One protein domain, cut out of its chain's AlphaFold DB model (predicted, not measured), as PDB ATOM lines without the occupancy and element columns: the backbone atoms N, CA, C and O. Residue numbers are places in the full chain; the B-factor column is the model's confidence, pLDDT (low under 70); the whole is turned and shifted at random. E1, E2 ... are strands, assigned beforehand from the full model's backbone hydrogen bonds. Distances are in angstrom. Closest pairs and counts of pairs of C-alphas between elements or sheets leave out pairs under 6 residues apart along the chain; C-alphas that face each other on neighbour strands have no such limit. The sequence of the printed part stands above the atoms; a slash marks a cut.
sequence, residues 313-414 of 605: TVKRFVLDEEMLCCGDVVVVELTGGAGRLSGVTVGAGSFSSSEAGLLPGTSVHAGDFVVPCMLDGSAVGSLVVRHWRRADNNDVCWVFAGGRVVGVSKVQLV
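AT A GLANCE: This is residues 313 to 414 of the 605 residues of an uncharacterized protein of Porphyra umbilicalis (UniProt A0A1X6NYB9). A closed barrel of six strands, E3 to E8, is the body of this domain, with a small separate hairpin of E1 and E2 outside it, near the last residues of E4 and E8. The long link of residues 347 to 368 first runs along E5, where its residues 350 to 351 pair with residues 369 to 370, and then loops out, as does the link from E6 to E7, at the end of the barrel where E5 begins and E6 ends. The barrel strands form a meander, each the antiparallel neighbour of the one before, and E8 closes the ring on E3. The printed part has 102 residues, no named helix and eight strands in the order E1 to E8, and its class is all strand. It is compact, with a radius of gyration of the C-alphas of 12.6 A, and rounded, spanning 34 by 31 by 26 A.

IN THESE COORDINATES: Start in the barrel at C-alpha 329, (-20.707, 52.821, -45.320), where E3, residues 329 to 334, begins its 16.2 A. E4, residues 339 to 346, covers 18.3 A and bends by 74 degrees at residue 343. Next come E5, residues 369 to 375, 20.0 A, and E6, residues 378 to 385, 21.3 A. E7, residues 396 to 400, is 13.2 A long. E8, residues 405 to 413, is the longest strand by residues; it bends by 71 degrees at residue 409 and ends 21.6 A from its start, at C-alpha 413, (-17.381, 56.805, -41.992). Before the barrel, find E1, residues 316 to 319, from C-alpha 316 at (-27.318, 53.987, -34.009), then E2, residues 322 to 325.

HOW THE PARTS SIT: Walk round the ring by its backbone atoms. N 332 of E3 is 2.9 A from O 341 of E4, within hydrogen-bond range. E4 is staggered: residues 339 to 345 pair with E3, and residues 345 to 346 with E5, where N 345 and O 374 are 2.8 A apart. In the hairpin of E5 and E6 look at N 371 and O 383, 2.8 A; between E6 and E7, at N 384 and O 397, 2.8 A. E8 pairs with E7 over residues 405 to 407, with N 398 and O 406 at 2.8 A, and with E3 over residues 408 to 413, with N 331 and O 412 at 2.8 A. E3 and E6 are apart. In the hairpin of E1 and E2, antiparallel at 150 degrees, N 317 and O 324 are 2.9 A apart. The closest C-alphas of E2 and E8 are those of Glu 322 and Gln 412, 6.6 A; E1 is apart from E5.

THE WHOLE: The two C-alphas farthest apart, those of Leu 359 and Val 414, are 35.2 A from each other. The printed part has no cut. The link from E4 to E5 is long, with 22 residues; within it, residues 350 to 351 pair antiparallel with residues 369 to 370 of E5. Mean pLDDT of the printed part is 80.4, with residues 313 to 324, 360 to 362 and 387 to 393 under 70.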
ATOM      1  N   THR A 313     -31.852  44.698 -31.158       67.62
ATOM      2  CA  THR A 313     -30.964  45.434 -32.066       67.62
ATOM      3  C   THR A 313     -30.886  46.944 -31.815       67.62
ATOM      4  O   THR A 313     -31.861  47.612 -31.471       67.62
ATOM      5  N   VAL A 314     -29.695  47.489 -32.065       65.56
ATOM      6  CA  VAL A 314     -29.267  48.878 -31.896       65.56
ATOM      7  C   VAL A 314     -28.968  49.472 -33.274       65.56
ATOM      8  O   VAL A 314     -28.058  49.032 -33.976       65.56
ATOM      9  N   LYS A 315     -29.738  50.489 -33.681       66.19
ATOM     10  CA  LYS A 315     -29.665  51.073 -35.038       66.19
ATOM     11  C   LYS A 315     -28.750  52.296 -35.177       66.19
ATOM     12  O   LYS A 315     -28.510  52.722 -36.304       66.19
ATOM     13  N   ARG A 316     -28.264  52.859 -34.065       60.81
ATOM     14  CA  ARG A 316     -27.318  53.987 -34.009       60.81
ATOM     15  C   ARG A 316     -26.390  53.825 -32.807       60.81
ATOM     16  O   ARG A 316     -26.876  53.530 -31.720       60.81
ATOM     17  N   PHE A 317     -25.091  54.024 -33.000       65.81
ATOM     18  CA  PHE A 317     -24.061  53.851 -31.973       65.81
ATOM     19  C   PHE A 317     -22.786  54.630 -32.326       65.81
ATOM     20  O   PHE A 317     -22.579  54.986 -33.480       65.81
ATOM     21  N   VAL A 318     -21.915  54.877 -31.342       61.19
ATOM     22  CA  VAL A 318     -20.576  55.443 -31.583       61.19
ATOM     23  C   VAL A 318     -19.547  54.316 -31.636       61.19
ATOM     24  O   VAL A 318     -19.488  53.498 -30.716       61.19
ATOM     25  N   LEU A 319     -18.727  54.281 -32.687       68.81
ATOM     26  CA  LEU A 319     -17.612  53.347 -32.844       68.81
ATOM     27  C   LEU A 319     -16.426  54.064 -33.501       68.81
ATOM     28  O   LEU A 319     -16.605  54.781 -34.471       68.81
ATOM     29  N   ASP A 320     -15.230  53.873 -32.947       68.75
ATOM     30  CA  ASP A 320     -14.019  54.661 -33.221       68.75
ATOM     31  C   ASP A 320     -14.238  56.191 -33.329       68.75
ATOM     32  O   ASP A 320     -13.860  56.829 -34.303       68.75
ATOM     33  N   GLU A 321     -14.925  56.769 -32.334       64.62
ATOM     34  CA  GLU A 321     -15.404  58.172 -32.282       64.62
ATOM     35  C   GLU A 321     -16.421  58.589 -33.374       64.62
ATOM     36  O   GLU A 321     -17.139  59.572 -33.184       64.62
ATOM     37  N   GLU A 322     -16.588  57.813 -34.447       62.00
ATOM     38  CA  GLU A 322     -17.604  58.019 -35.486       62.00
ATOM     39  C   GLU A 322     -19.016  57.652 -34.996       62.00
ATOM     40  O   GLU A 322     -19.239  56.620 -34.357       62.00
ATOM     41  N   MET A 323     -20.009  58.476 -35.344       68.12
ATOM     42  CA  MET A 323     -21.429  58.204 -35.090       68.12
ATOM     43  C   MET A 323     -22.007  57.374 -36.242       68.12
ATOM     44  O   MET A 323     -22.349  57.924 -37.287       68.12
ATOM     45  N   LEU A 324     -22.142  56.064 -36.042       67.81
ATOM     46  CA  LEU A 324     -22.608  55.119 -37.055       67.81
ATOM     47  C   LEU A 324     -24.106  54.817 -36.923       67.81
ATOM     48  O   LEU A 324     -24.648  54.655 -35.826       67.81
ATOM     49  N   CYS A 325     -24.769  54.681 -38.066       72.06
ATOM     50  CA  CYS A 325     -26.145  54.232 -38.229       72.06
ATOM     51  C   CYS A 325     -26.215  52.971 -39.110       72.06
ATOM     52  O   CYS A 325     -25.402  52.748 -40.007       72.06
ATOM     53  N   CYS A 326     -27.243  52.148 -38.895       77.50
ATOM     54  CA  CYS A 326     -27.555  51.028 -39.785       77.50
ATOM     55  C   CYS A 326     -27.853  51.540 -41.212       77.50
ATOM     56  O   CYS A 326     -28.811  52.286 -41.409       77.50
ATOM     57  N   GLY A 327     -27.066  51.104 -42.200       82.62
ATOM     58  CA  GLY A 327     -27.108  51.539 -43.604       82.62
ATOM     59  C   GLY A 327     -25.903  52.383 -44.052       82.62
ATOM     60  O   GLY A 327     -25.674  52.523 -45.264       82.62
ATOM     61  N   ASP A 328     -25.115  52.897 -43.103       84.75
ATOM     62  CA  ASP A 328     -23.900  53.669 -43.370       84.75
ATOM     63  C   ASP A 328     -22.812  52.816 -44.028       84.75
ATOM     64  O   ASP A 328     -22.781  51.594 -43.873       84.75
ATOM     65  N   VAL A 329     -21.898  53.467 -44.752       91.25
ATOM     66  CA  VAL A 329     -20.707  52.821 -45.320       91.25
ATOM     67  C   VAL A 329     -19.492  53.214 -44.507       91.25
ATOM     68  O   VAL A 329     -19.226  54.400 -44.329       91.25
ATOM     69  N   VAL A 330     -18.718  52.223 -44.084       90.31
ATOM     70  CA  VAL A 330     -17.453  52.422 -43.381       90.31
ATOM     71  C   VAL A 330     -16.269  51.841 -44.147       90.31
ATOM     72  O   VAL A 330     -16.368  50.909 -44.952       90.31
ATOM     73  N   VAL A 331     -15.114  52.415 -43.845       92.56
ATOM     74  CA  VAL A 331     -13.809  51.788 -43.981       92.56
ATOM     75  C   VAL A 331     -13.448  51.174 -42.630       92.56
ATOM     76  O   VAL A 331     -13.603  51.824 -41.599       92.56
ATOM     77  N   VAL A 332     -12.937  49.944 -42.638       91.06
ATOM     78  CA  VAL A 332     -12.390  49.274 -41.450       91.06
ATOM     79  C   VAL A 332     -10.927  48.943 -41.713       91.06
ATOM     80  O   VAL A 332     -10.605  48.253 -42.684       91.06
ATOM     81  N   GLU A 333     -10.036  49.428 -40.856       90.94
ATOM     82  CA  GLU A 333      -8.599  49.154 -40.926       90.94
ATOM     83  C   GLU A 333      -8.239  48.100 -39.871       90.94
ATOM     84  O   GLU A 333      -8.617  48.217 -38.703       90.94
ATOM     85  N   LEU A 334      -7.570  47.025 -40.298       91.50
ATOM     86  CA  LEU A 334      -7.300  45.851 -39.467       91.50
ATOM     87  C   LEU A 334      -5.866  45.869 -38.923       91.50
ATOM     88  O   LEU A 334      -4.914  46.202 -39.635       91.50
ATOM     89  N   THR A 335      -5.703  45.448 -37.668       86.31
ATOM     90  CA  THR A 335      -4.398  45.402 -36.995       86.31
ATOM     91  C   THR A 335      -3.441  44.395 -37.646       86.31
ATOM     92  O   THR A 335      -3.822  43.532 -38.441       86.31
ATOM     93  N   GLY A 336      -2.146  44.515 -37.329       78.94
ATOM     94  CA  GLY A 336      -1.125  43.542 -37.743       78.94
ATOM     95  C   GLY A 336      -0.853  43.471 -39.251       78.94
ATOM     96  O   GLY A 336      -0.269  42.496 -39.710       78.94
ATOM     97  N   GLY A 337      -1.284  44.469 -40.031       73.69
ATOM     98  CA  GLY A 337      -1.132  44.468 -41.491       73.69
ATOM     99  C   GLY A 337      -2.128  43.564 -42.226       73.69
ATOM    100  O   GLY A 337      -1.939  43.292 -43.408       73.69
ATOM    101  N   ALA A 338      -3.202  43.119 -41.563       79.12
ATOM    102  CA  ALA A 338      -4.222  42.242 -42.146       79.12
ATOM    103  C   ALA A 338      -5.094  42.901 -43.241       79.12
ATOM    104  O   ALA A 338      -5.934  42.231 -43.845       79.12
ATOM    105  N   GLY A 339      -4.881  44.191 -43.516       86.56
ATOM    106  CA  GLY A 339      -5.462  44.924 -44.637       86.56
ATOM    107  C   GLY A 339      -6.548  45.920 -44.232       86.56
ATOM    108  O   GLY A 339      -6.705  46.281 -43.067       86.56
ATOM    109  N   ARG A 340      -7.290  46.383 -45.237       89.62
ATOM    110  CA  ARG A 340      -8.351  47.383 -45.110       89.62
ATOM    111  C   ARG A 340      -9.581  46.913 -45.869       89.62
ATOM    112  O   ARG A 340      -9.489  46.571 -47.047       89.62
ATOM    113  N   LEU A 341     -10.729  46.938 -45.208       89.50
ATOM    114  CA  LEU A 341     -12.035  46.696 -45.813       89.50
ATOM    115  C   LEU A 341     -12.642  48.058 -46.167       89.50
ATOM    116  O   LEU A 341     -12.630  48.973 -45.350       89.50
ATOM    117  N   SER A 342     -13.122  48.225 -47.397       89.44
ATOM    118  CA  SER A 342     -13.736  49.471 -47.887       89.44
ATOM    119  C   SER A 342     -15.081  49.150 -48.536       89.44
ATOM    120  O   SER A 342     -15.236  48.066 -49.091       89.44
ATOM    121  N   GLY A 343     -16.048  50.068 -48.462       86.12
ATOM    122  CA  GLY A 343     -17.406  49.835 -48.982       86.12
ATOM    123  C   GLY A 343     -18.313  49.018 -48.051       86.12
ATOM    124  O   GLY A 343     -19.425  48.662 -48.436       86.12
ATOM    125  N   VAL A 344     -17.868  48.734 -46.822       91.31
ATOM    126  CA  VAL A 344     -18.601  47.900 -45.862       91.31
ATOM    127  C   VAL A 344     -19.851  48.632 -45.383       91.31
ATOM    128  O   VAL A 344     -19.749  49.689 -44.771       91.31
ATOM    129  N   THR A 345     -21.028  48.063 -45.622       92.50
ATOM    130  CA  THR A 345     -22.300  48.575 -45.105       92.50
ATOM    131  C   THR A 345     -22.562  48.044 -43.692       92.50
ATOM    132  O   THR A 345     -22.506  46.835 -43.447       92.50
ATOM    133  N   VAL A 346     -22.855  48.960 -42.770       88.44
ATOM    134  CA  VAL A 346     -23.105  48.718 -41.343       88.44
ATOM    135  C   VAL A 346     -24.540  48.226 -41.125       88.44
ATOM    136  O   VAL A 346     -25.489  48.872 -41.564       88.44
ATOM    137  N   GLY A 347     -24.722  47.090 -40.448       85.75
ATOM    138  CA  GLY A 347     -26.033  46.603 -40.007       85.75
ATOM    139  C   GLY A 347     -26.473  47.178 -38.654       85.75
ATOM    140  O   GLY A 347     -25.769  47.971 -38.030       85.75
ATOM    141  N   ALA A 348     -27.643  46.761 -38.170       81.06
ATOM    142  CA  ALA A 348     -28.051  47.033 -36.793       81.06
ATOM    143  C   ALA A 348     -27.309  46.073 -35.851       81.06
ATOM    144  O   ALA A 348     -27.359  44.862 -36.061       81.06
ATOM    145  N   GLY A 349     -26.612  46.604 -34.845       80.19
ATOM    146  CA  GLY A 349     -25.868  45.785 -33.884       80.19
ATOM    147  C   GLY A 349     -26.767  45.116 -32.852       80.19
ATOM    148  O   GLY A 349     -27.910  45.523 -32.694       80.19
ATOM    149  N   SER A 350     -26.268  44.122 -32.133       80.94
ATOM    150  CA  SER A 350     -26.969  43.384 -31.074       80.94
ATOM    151  C   SER A 350     -26.003  43.010 -29.944       80.94
ATOM    152  O   SER A 350     -24.791  43.170 -30.081       80.94
ATOM    153  N   PHE A 351     -26.515  42.513 -28.817       78.94
ATOM    154  CA  PHE A 351     -25.679  41.878 -27.790       78.94
ATOM    155  C   PHE A 351     -25.700  40.358 -27.974       78.94
ATOM    156  O   PHE A 351     -26.756  39.783 -28.233       78.94
ATOM    157  N   SER A 352     -24.539  39.709 -27.859       82.69
ATOM    158  CA  SER A 352     -24.417  38.256 -28.024       82.69
ATOM    159  C   SER A 352     -25.127  37.482 -26.902       82.69
ATOM    160  O   SER A 352     -25.105  37.915 -25.746       82.69
ATOM    161  N   SER A 353     -25.747  36.345 -27.236       84.31
ATOM    162  CA  SER A 353     -26.475  35.476 -26.301       84.31
ATOM    163  C   SER A 353     -25.534  34.712 -25.359       84.31
ATOM    164  O   SER A 353     -24.327  34.626 -25.582       84.31
ATOM    165  N   SER A 354     -26.100  34.114 -24.310       78.88
ATOM    166  CA  SER A 354     -25.394  33.222 -23.379       78.88
ATOM    167  C   SER A 354     -24.741  32.013 -24.068       78.88
ATOM    168  O   SER A 354     -23.700  31.541 -23.618       78.88
ATOM    169  N   GLU A 355     -25.279  31.577 -25.211       85.56
ATOM    170  CA  GLU A 355     -24.749  30.484 -26.045       85.56
ATOM    171  C   GLU A 355     -23.324  30.734 -26.572       85.56
ATOM    172  O   GLU A 355     -22.614  29.782 -26.890       85.56
ATOM    173  N   ALA A 356     -22.882  31.996 -26.656       82.88
ATOM    174  CA  ALA A 356     -21.511  32.332 -27.045       82.88
ATOM    175  C   ALA A 356     -20.473  32.016 -25.945       82.88
ATOM    176  O   ALA A 356     -19.278  31.931 -26.231       82.88
ATOM    177  N   GLY A 357     -20.917  31.812 -24.698       81.69
ATOM    178  CA  GLY A 357     -20.062  31.459 -23.565       81.69
ATOM    179  C   GLY A 357     -19.073  32.556 -23.148       81.69
ATOM    180  O   GLY A 357     -19.102  33.685 -23.640       81.69
ATOM    181  N   LEU A 358     -18.180  32.216 -22.214       76.31
ATOM    182  CA  LEU A 358     -17.156  33.124 -21.663       76.31
ATOM    183  C   LEU A 358     -15.714  32.625 -21.878       76.31
ATOM    184  O   LEU A 358     -14.775  33.227 -21.362       76.31
ATOM    185  N   LEU A 359     -15.531  31.536 -22.638       75.81
ATOM    186  CA  LEU A 359     -14.242  30.854 -22.795       75.81
ATOM    187  C   LEU A 359     -13.131  31.796 -23.311       75.81
ATOM    188  O   LEU A 359     -13.341  32.476 -24.320       75.81
ATOM    189  N   PRO A 360     -11.934  31.805 -22.688       66.12
ATOM    190  CA  PRO A 360     -10.835  32.667 -23.114       66.12
ATOM    191  C   PRO A 360     -10.345  32.349 -24.532       66.12
ATOM    192  O   PRO A 360      -9.928  31.228 -24.828       66.12
ATOM    193  N   GLY A 361     -10.319  33.358 -25.402       69.19
ATOM    194  CA  GLY A 361      -9.764  33.215 -26.742       69.19
ATOM    195  C   GLY A 361     -10.166  34.336 -27.690       69.19
ATOM    196  O   GLY A 361     -10.544  35.432 -27.282       69.19
ATOM    197  N   THR A 362     -10.071  34.055 -28.989       65.25
ATOM    198  CA  THR A 362     -10.383  35.005 -30.064       65.25
ATOM    199  C   THR A 362     -11.849  34.970 -30.514       65.25
ATOM    200  O   THR A 362     -12.174  35.598 -31.515       65.25
ATOM    201  N   SER A 363     -12.734  34.305 -29.773       74.81
ATOM    202  CA  SER A 363     -14.180  34.165 -30.001       74.81
ATOM    203  C   SER A 363     -14.990  35.463 -29.808       74.81
ATOM    204  O   SER A 363     -14.473  36.500 -29.386       74.81
ATOM    205  N   VAL A 364     -16.281  35.410 -30.148       86.44
ATOM    206  CA  VAL A 364     -17.302  36.318 -29.591       86.44
ATOM    207  C   VAL A 364     -17.745  35.727 -28.254       86.44
ATOM    208  O   VAL A 364     -17.889  34.510 -28.177       86.44
ATOM    209  N   HIS A 365     -17.954  36.554 -27.231       83.62
ATOM    210  CA  HIS A 365     -18.378  36.108 -25.899       83.62
ATOM    211  C   HIS A 365     -19.797  36.602 -25.592       83.62
ATOM    212  O   HIS A 365     -20.240  37.619 -26.135       83.62
ATOM    213  N   ALA A 366     -20.493  35.919 -24.685       79.81
ATOM    214  CA  ALA A 366     -21.817  36.309 -24.212       79.81
ATOM    215  C   ALA A 366     -21.815  37.766 -23.722       79.81
ATOM    216  O   ALA A 366     -20.990  38.153 -22.897       79.81
ATOM    217  N   GLY A 367     -22.716  38.596 -24.249       72.31
ATOM    218  CA  GLY A 367     -22.782  40.023 -23.934       72.31
ATOM    219  C   GLY A 367     -21.794  40.952 -24.662       72.31
ATOM    220  O   GLY A 367     -21.859  42.161 -24.429       72.31
ATOM    221  N   ASP A 368     -20.917  40.461 -25.552       78.06
ATOM    222  CA  ASP A 368     -20.193  41.331 -26.501       78.06
ATOM    223  C   ASP A 368     -21.183  42.016 -27.468       78.06
ATOM    224  O   ASP A 368     -22.224  41.450 -27.814       78.06
ATOM    225  N   PHE A 369     -20.869  43.237 -27.919       81.31
ATOM    226  CA  PHE A 369     -21.714  43.980 -28.863       81.31
ATOM    227  C   PHE A 369     -21.292  43.677 -30.305       81.31
ATOM    228  O   PHE A 369     -20.175  43.999 -30.713       81.31
ATOM    229  N   VAL A 370     -22.180  43.045 -31.073       86.81
ATOM    230  CA  VAL A 370     -21.927  42.487 -32.406       86.81
ATOM    231  C   VAL A 370     -22.688  43.288 -33.457       86.81
ATOM    232  O   VAL A 370     -23.911  43.349 -33.438       86.81
ATOM    233  N   VAL A 371     -21.976  43.869 -34.414       88.06
ATOM    234  CA  VAL A 371     -22.524  44.627 -35.545       88.06
ATOM    235  C   VAL A 371     -22.300  43.821 -36.827       88.06
ATOM    236  O   VAL A 371     -21.158  43.749 -37.284       88.06
ATOM    237  N   PRO A 372     -23.338  43.209 -37.426       91.94
ATOM    238  CA  PRO A 372     -23.199  42.494 -38.690       91.94
ATOM    239  C   PRO A 372     -22.873  43.467 -39.828       91.94
ATOM    240  O   PRO A 372     -23.422  44.569 -39.908       91.94
ATOM    241  N   CYS A 373     -21.984  43.054 -40.728       92.38
ATOM    242  CA  CYS A 373     -21.439  43.897 -41.784       92.38
ATOM    243  C   CYS A 373     -21.546  43.230 -43.163       92.38
ATOM    244  O   CYS A 373     -21.239  42.046 -43.342       92.38
ATOM    245  N   MET A 374     -21.958  44.015 -44.158       91.75
ATOM    246  CA  MET A 374     -22.227  43.550 -45.520       91.75
ATOM    247  C   MET A 374     -21.338  44.247 -46.552       91.75
ATOM    248  O   MET A 374     -20.978  45.409 -46.387       91.75
ATOM    249  N   LEU A 375     -21.036  43.563 -47.651       88.19
ATOM    250  CA  LEU A 375     -20.440  44.128 -48.862       88.19
ATOM    251  C   LEU A 375     -21.281  43.652 -50.048       88.19
ATOM    252  O   LEU A 375     -21.586  42.465 -50.138       88.19
ATOM    253  N   ASP A 376     -21.726  44.575 -50.902       83.00
ATOM    254  CA  ASP A 376     -22.581  44.294 -52.070       83.00
ATOM    255  C   ASP A 376     -23.800  43.392 -51.757       83.00
ATOM    256  O   ASP A 376     -24.165  42.490 -52.508       83.00
ATOM    257  N   GLY A 377     -24.421  43.620 -50.592       77.00
ATOM    258  CA  GLY A 377     -25.576  42.859 -50.089       77.00
ATOM    259  C   GLY A 377     -25.251  41.493 -49.467       77.00
ATOM    260  O   GLY A 377     -26.150  40.849 -48.933       77.00
ATOM    261  N   SER A 378     -23.990  41.056 -49.486       84.44
ATOM    262  CA  SER A 378     -23.533  39.790 -48.897       84.44
ATOM    263  C   SER A 378     -22.882  40.010 -47.530       84.44
ATOM    264  O   SER A 378     -22.081  40.929 -47.362       84.44
ATOM    265  N   ALA A 379     -23.178  39.161 -46.543       86.25
ATOM    266  CA  ALA A 379     -22.534  39.225 -45.228       86.25
ATOM    267  C   ALA A 379     -21.046  38.832 -45.321       86.25
ATOM    268  O   ALA A 379     -20.716  37.727 -45.747       86.25
ATOM    269  N   VAL A 380     -20.148  39.733 -44.910       89.44
ATOM    270  CA  VAL A 380     -18.682  39.531 -44.964       89.44
ATOM    271  C   VAL A 380     -18.057  39.261 -43.593       89.44
ATOM    272  O   VAL A 380     -16.966  38.689 -43.493       89.44
ATOM    273  N   GLY A 381     -18.751  39.646 -42.527       92.44
ATOM    274  CA  GLY A 381     -18.304  39.497 -41.150       92.44
ATOM    275  C   GLY A 381     -19.116  40.373 -40.204       92.44
ATOM    276  O   GLY A 381     -20.186  40.857 -40.571       92.44
ATOM    277  N   SER A 382     -18.568  40.609 -39.019       93.12
ATOM    278  CA  SER A 382     -19.113  41.523 -38.019       93.12
ATOM    279  C   SER A 382     -17.998  42.335 -37.365       93.12
ATOM    280  O   SER A 382     -16.933  41.796 -37.058       93.12
ATOM    281  N   LEU A 383     -18.268  43.608 -37.082       90.19
ATOM    282  CA  LEU A 383     -17.526  44.368 -36.077       90.19
ATOM    283  C   LEU A 383     -18.008  43.913 -34.694       90.19
ATOM    284  O   LEU A 383     -19.210  43.852 -34.452       90.19
ATOM    285  N   VAL A 384     -17.093  43.580 -33.791       87.06
ATOM    286  CA  VAL A 384     -17.409  43.121 -32.436       87.06
ATOM    287  C   VAL A 384     -16.657  43.984 -31.435       87.06
ATOM    288  O   VAL A 384     -15.428  44.048 -31.455       87.06
ATOM    289  N   VAL A 385     -17.407  44.667 -30.572       82.38
ATOM    290  CA  VAL A 385     -16.874  45.481 -29.478       82.38
ATOM    291  C   VAL A 385     -16.877  44.637 -28.215       82.38
ATOM    292  O   VAL A 385     -17.931  44.203 -27.740       82.38
ATOM    293  N   ARG A 386     -15.681  44.401 -27.681       75.00
ATOM    294  CA  ARG A 386     -15.445  43.489 -26.571       75.00
ATOM    295  C   ARG A 386     -15.498  44.156 -25.210       75.00
ATOM    296  O   ARG A 386     -15.256  45.356 -25.027       75.00
ATOM    297  N   HIS A 387     -15.777  43.319 -24.220       67.69
ATOM    298  CA  HIS A 387     -15.852  43.747 -22.831       67.69
ATOM    299  C   HIS A 387     -15.202  42.794 -21.830       67.69
ATOM    300  O   HIS A 387     -14.660  43.265 -20.829       67.69
ATOM    301  N   TRP A 388     -15.229  41.485 -22.087       62.97
ATOM    302  CA  TRP A 388     -14.534  40.514 -21.253       62.97
ATOM    303  C   TRP A 388     -13.040  40.505 -21.593       62.97
ATOM    304  O   TRP A 388     -12.655  40.617 -22.757       62.97
ATOM    305  N   ARG A 389     -12.196  40.410 -20.557       61.25
ATOM    306  CA  ARG A 389     -10.739  40.187 -20.647       61.25
ATOM    307  C   ARG A 389     -10.005  41.053 -21.688       61.25
ATOM    308  O   ARG A 389      -9.173  40.563 -22.443       61.25
ATOM    309  N   ARG A 390     -10.248  42.370 -21.675       63.69
ATOM    310  CA  ARG A 390      -9.582  43.380 -22.537       63.69
ATOM    311  C   ARG A 390      -8.041  43.405 -22.456       63.69
ATOM    312  O   ARG A 390      -7.395  43.934 -23.347       63.69
ATOM    313  N   ALA A 391      -7.438  42.819 -21.420       62.03
ATOM    314  CA  ALA A 391      -5.984  42.624 -21.355       62.03
ATOM    315  C   ALA A 391      -5.480  41.510 -22.300       62.03
ATOM    316  O   ALA A 391      -4.354  41.582 -22.784       62.03
ATOM    317  N   ASP A 392      -6.327  40.515 -22.583       64.69
ATOM    318  CA  ASP A 392      -6.021  39.339 -23.405       64.69
ATOM    319  C   ASP A 392      -6.538  39.492 -24.857       64.69
ATOM    320  O   ASP A 392      -6.298  38.635 -25.708       64.69
ATOM    321  N   ASN A 393      -7.291  40.562 -25.151       68.44
ATOM    322  CA  ASN A 393      -8.107  40.700 -26.358       68.44
ATOM    323  C   ASN A 393      -8.246  42.160 -26.822       68.44
ATOM    324  O   ASN A 393      -8.520  43.039 -26.016       68.44
ATOM    325  N   ASN A 394      -8.175  42.403 -28.140       71.69
ATOM    326  CA  ASN A 394      -8.465  43.720 -28.737       71.69
ATOM    327  C   ASN A 394      -9.883  44.207 -28.359       71.69
ATOM    328  O   ASN A 394     -10.836  43.441 -28.529       71.69
ATOM    329  N   ASP A 395     -10.024  45.471 -27.935       72.44
ATOM    330  CA  ASP A 395     -11.309  46.101 -27.570       72.44
ATOM    331  C   ASP A 395     -12.332  46.127 -28.716       72.44
ATOM    332  O   ASP A 395     -13.532  46.001 -28.481       72.44
ATOM    333  N   VAL A 396     -11.864  46.263 -29.960       84.00
ATOM    334  CA  VAL A 396     -12.675  46.094 -31.170       84.00
ATOM    335  C   VAL A 396     -11.981  45.087 -32.080       84.00
ATOM    336  O   VAL A 396     -10.779  45.184 -32.349       84.00
ATOM    337  N   CYS A 397     -12.732  44.109 -32.574       87.12
ATOM    338  CA  CYS A 397     -12.247  43.132 -33.538       87.12
ATOM    339  C   CYS A 397     -13.237  42.926 -34.689       87.12
ATOM    340  O   CYS A 397     -14.439  43.136 -34.563       87.12
ATOM    341  N   TRP A 398     -12.710  42.518 -35.838       91.19
ATOM    342  CA  TRP A 398     -13.481  42.068 -36.980       91.19
ATOM    343  C   TRP A 398     -13.515  40.541 -36.983       91.19
ATOM    344  O   TRP A 398     -12.471  39.884 -37.070       91.19
ATOM    345  N   VAL A 399     -14.720  39.985 -36.929       91.44
ATOM    346  CA  VAL A 399     -14.996  38.555 -37.071       91.44
ATOM    347  C   VAL A 399     -15.402  38.307 -38.519       91.44
ATOM    348  O   VAL A 399     -16.463  38.740 -38.952       91.44
ATOM    349  N   PHE A 400     -14.563  37.630 -39.300       90.12
ATOM    350  CA  PHE A 400     -14.920  37.213 -40.659       90.12
ATOM    351  C   PHE A 400     -16.017  36.141 -40.616       90.12
ATOM    352  O   PHE A 400     -16.038  35.319 -39.702       90.12
ATOM    353  N   ALA A 401     -16.864  36.066 -41.649       83.25
ATOM    354  CA  ALA A 401     -17.920  35.046 -41.742       83.25
ATOM    355  C   ALA A 401     -17.404  33.587 -41.634       83.25
ATOM    356  O   ALA A 401     -18.138  32.697 -41.225       83.25
ATOM    357  N   GLY A 402     -16.124  33.346 -41.949       78.00
ATOM    358  CA  GLY A 402     -15.426  32.069 -41.736       78.00
ATOM    359  C   GLY A 402     -14.761  31.903 -40.358       78.00
ATOM    360  O   GLY A 402     -13.759  31.201 -40.262       78.00
ATOM    361  N   GLY A 403     -15.216  32.606 -39.317       79.88
ATOM    362  CA  GLY A 403     -14.763  32.450 -37.924       79.88
ATOM    363  C   GLY A 403     -13.381  33.025 -37.574       79.88
ATOM    364  O   GLY A 403     -13.052  33.138 -36.397       79.88
ATOM    365  N   ARG A 404     -12.559  33.431 -38.555       87.00
ATOM    366  CA  ARG A 404     -11.286  34.130 -38.292       87.00
ATOM    367  C   ARG A 404     -11.554  35.485 -37.635       87.00
ATOM    368  O   ARG A 404     -12.367  36.249 -38.148       87.00
ATOM    369  N   VAL A 405     -10.799  35.830 -36.594       88.62
ATOM    370  CA  VAL A 405     -10.921  37.117 -35.886       88.62
ATOM    371  C   VAL A 405      -9.605  37.891 -35.920       88.62
ATOM    372  O   VAL A 405      -8.533  37.305 -35.790       88.62
ATOM    373  N   VAL A 406      -9.689  39.206 -36.136       89.19
ATOM    374  CA  VAL A 406      -8.550  40.136 -36.247       89.19
ATOM    375  C   VAL A 406      -8.895  41.432 -35.510       89.19
ATOM    376  O   VAL A 406     -10.052  41.839 -35.528       89.19
ATOM    377  N   GLY A 407      -7.939  42.094 -34.855       86.69
ATOM    378  CA  GLY A 407      -8.194  43.397 -34.226       86.69
ATOM    379  C   GLY A 407      -8.515  44.491 -35.252       86.69
ATOM    380  O   GLY A 407      -8.076  44.427 -36.401       86.69
ATOM    381  N   VAL A 408      -9.267  45.506 -34.837       86.62
ATOM    382  CA  VAL A 408      -9.550  46.705 -35.640       86.62
ATOM    383  C   VAL A 408      -8.718  47.855 -35.088       86.62
ATOM    384  O   VAL A 408      -8.754  48.115 -33.890       86.62
ATOM    385  N   SER A 409      -7.947  48.519 -35.950       84.75
ATOM    386  CA  SER A 409      -7.154  49.702 -35.587       84.75
ATOM    387  C   SER A 409      -7.866  51.012 -35.890       84.75
ATOM    388  O   SER A 409      -7.479  52.033 -35.331       84.75
ATOM    389  N   LYS A 410      -8.843  50.995 -36.808       84.69
ATOM    390  CA  LYS A 410      -9.670  52.157 -37.128       84.69
ATOM    391  C   LYS A 410     -11.020  51.767 -37.735       84.69
ATOM    392  O   LYS A 410     -11.078  50.834 -38.540       84.69
ATOM    393  N   VAL A 411     -12.071  52.527 -37.438       84.81
ATOM    394  CA  VAL A 411     -13.310  52.581 -38.233       84.81
ATOM    395  C   VAL A 411     -13.514  54.022 -38.698       84.81
ATOM    396  O   VAL A 411     -13.324  54.956 -37.931       84.81
ATOM    397  N   GLN A 412     -13.856  54.229 -39.967       87.50
ATOM    398  CA  GLN A 412     -14.073  55.571 -40.514       87.50
ATOM    399  C   GLN A 412     -15.316  55.606 -41.399       87.50
ATOM    400  O   GLN A 412     -15.468  54.762 -42.286       87.50
ATOM    401  N   LEU A 413     -16.180  56.599 -41.187       84.00
ATOM    402  CA  LEU A 413     -17.381  56.805 -41.992       84.00
ATOM    403  C   LEU A 413     -17.002  57.319 -43.391       84.00
ATOM    404  O   LEU A 413     -16.164  58.211 -43.540       84.00
ATOM    405  N   VAL A 414     -17.618  56.765 -44.439       85.00
ATOM    406  CA  VAL A 414     -17.462  57.257 -45.817       85.00
ATOM    407  C   VAL A 414     -18.483  58.377 -46.060       85.00
ATOM    408  O   VAL A 414     -19.686  58.118 -45.960       85.00
TER     409      VAL A 414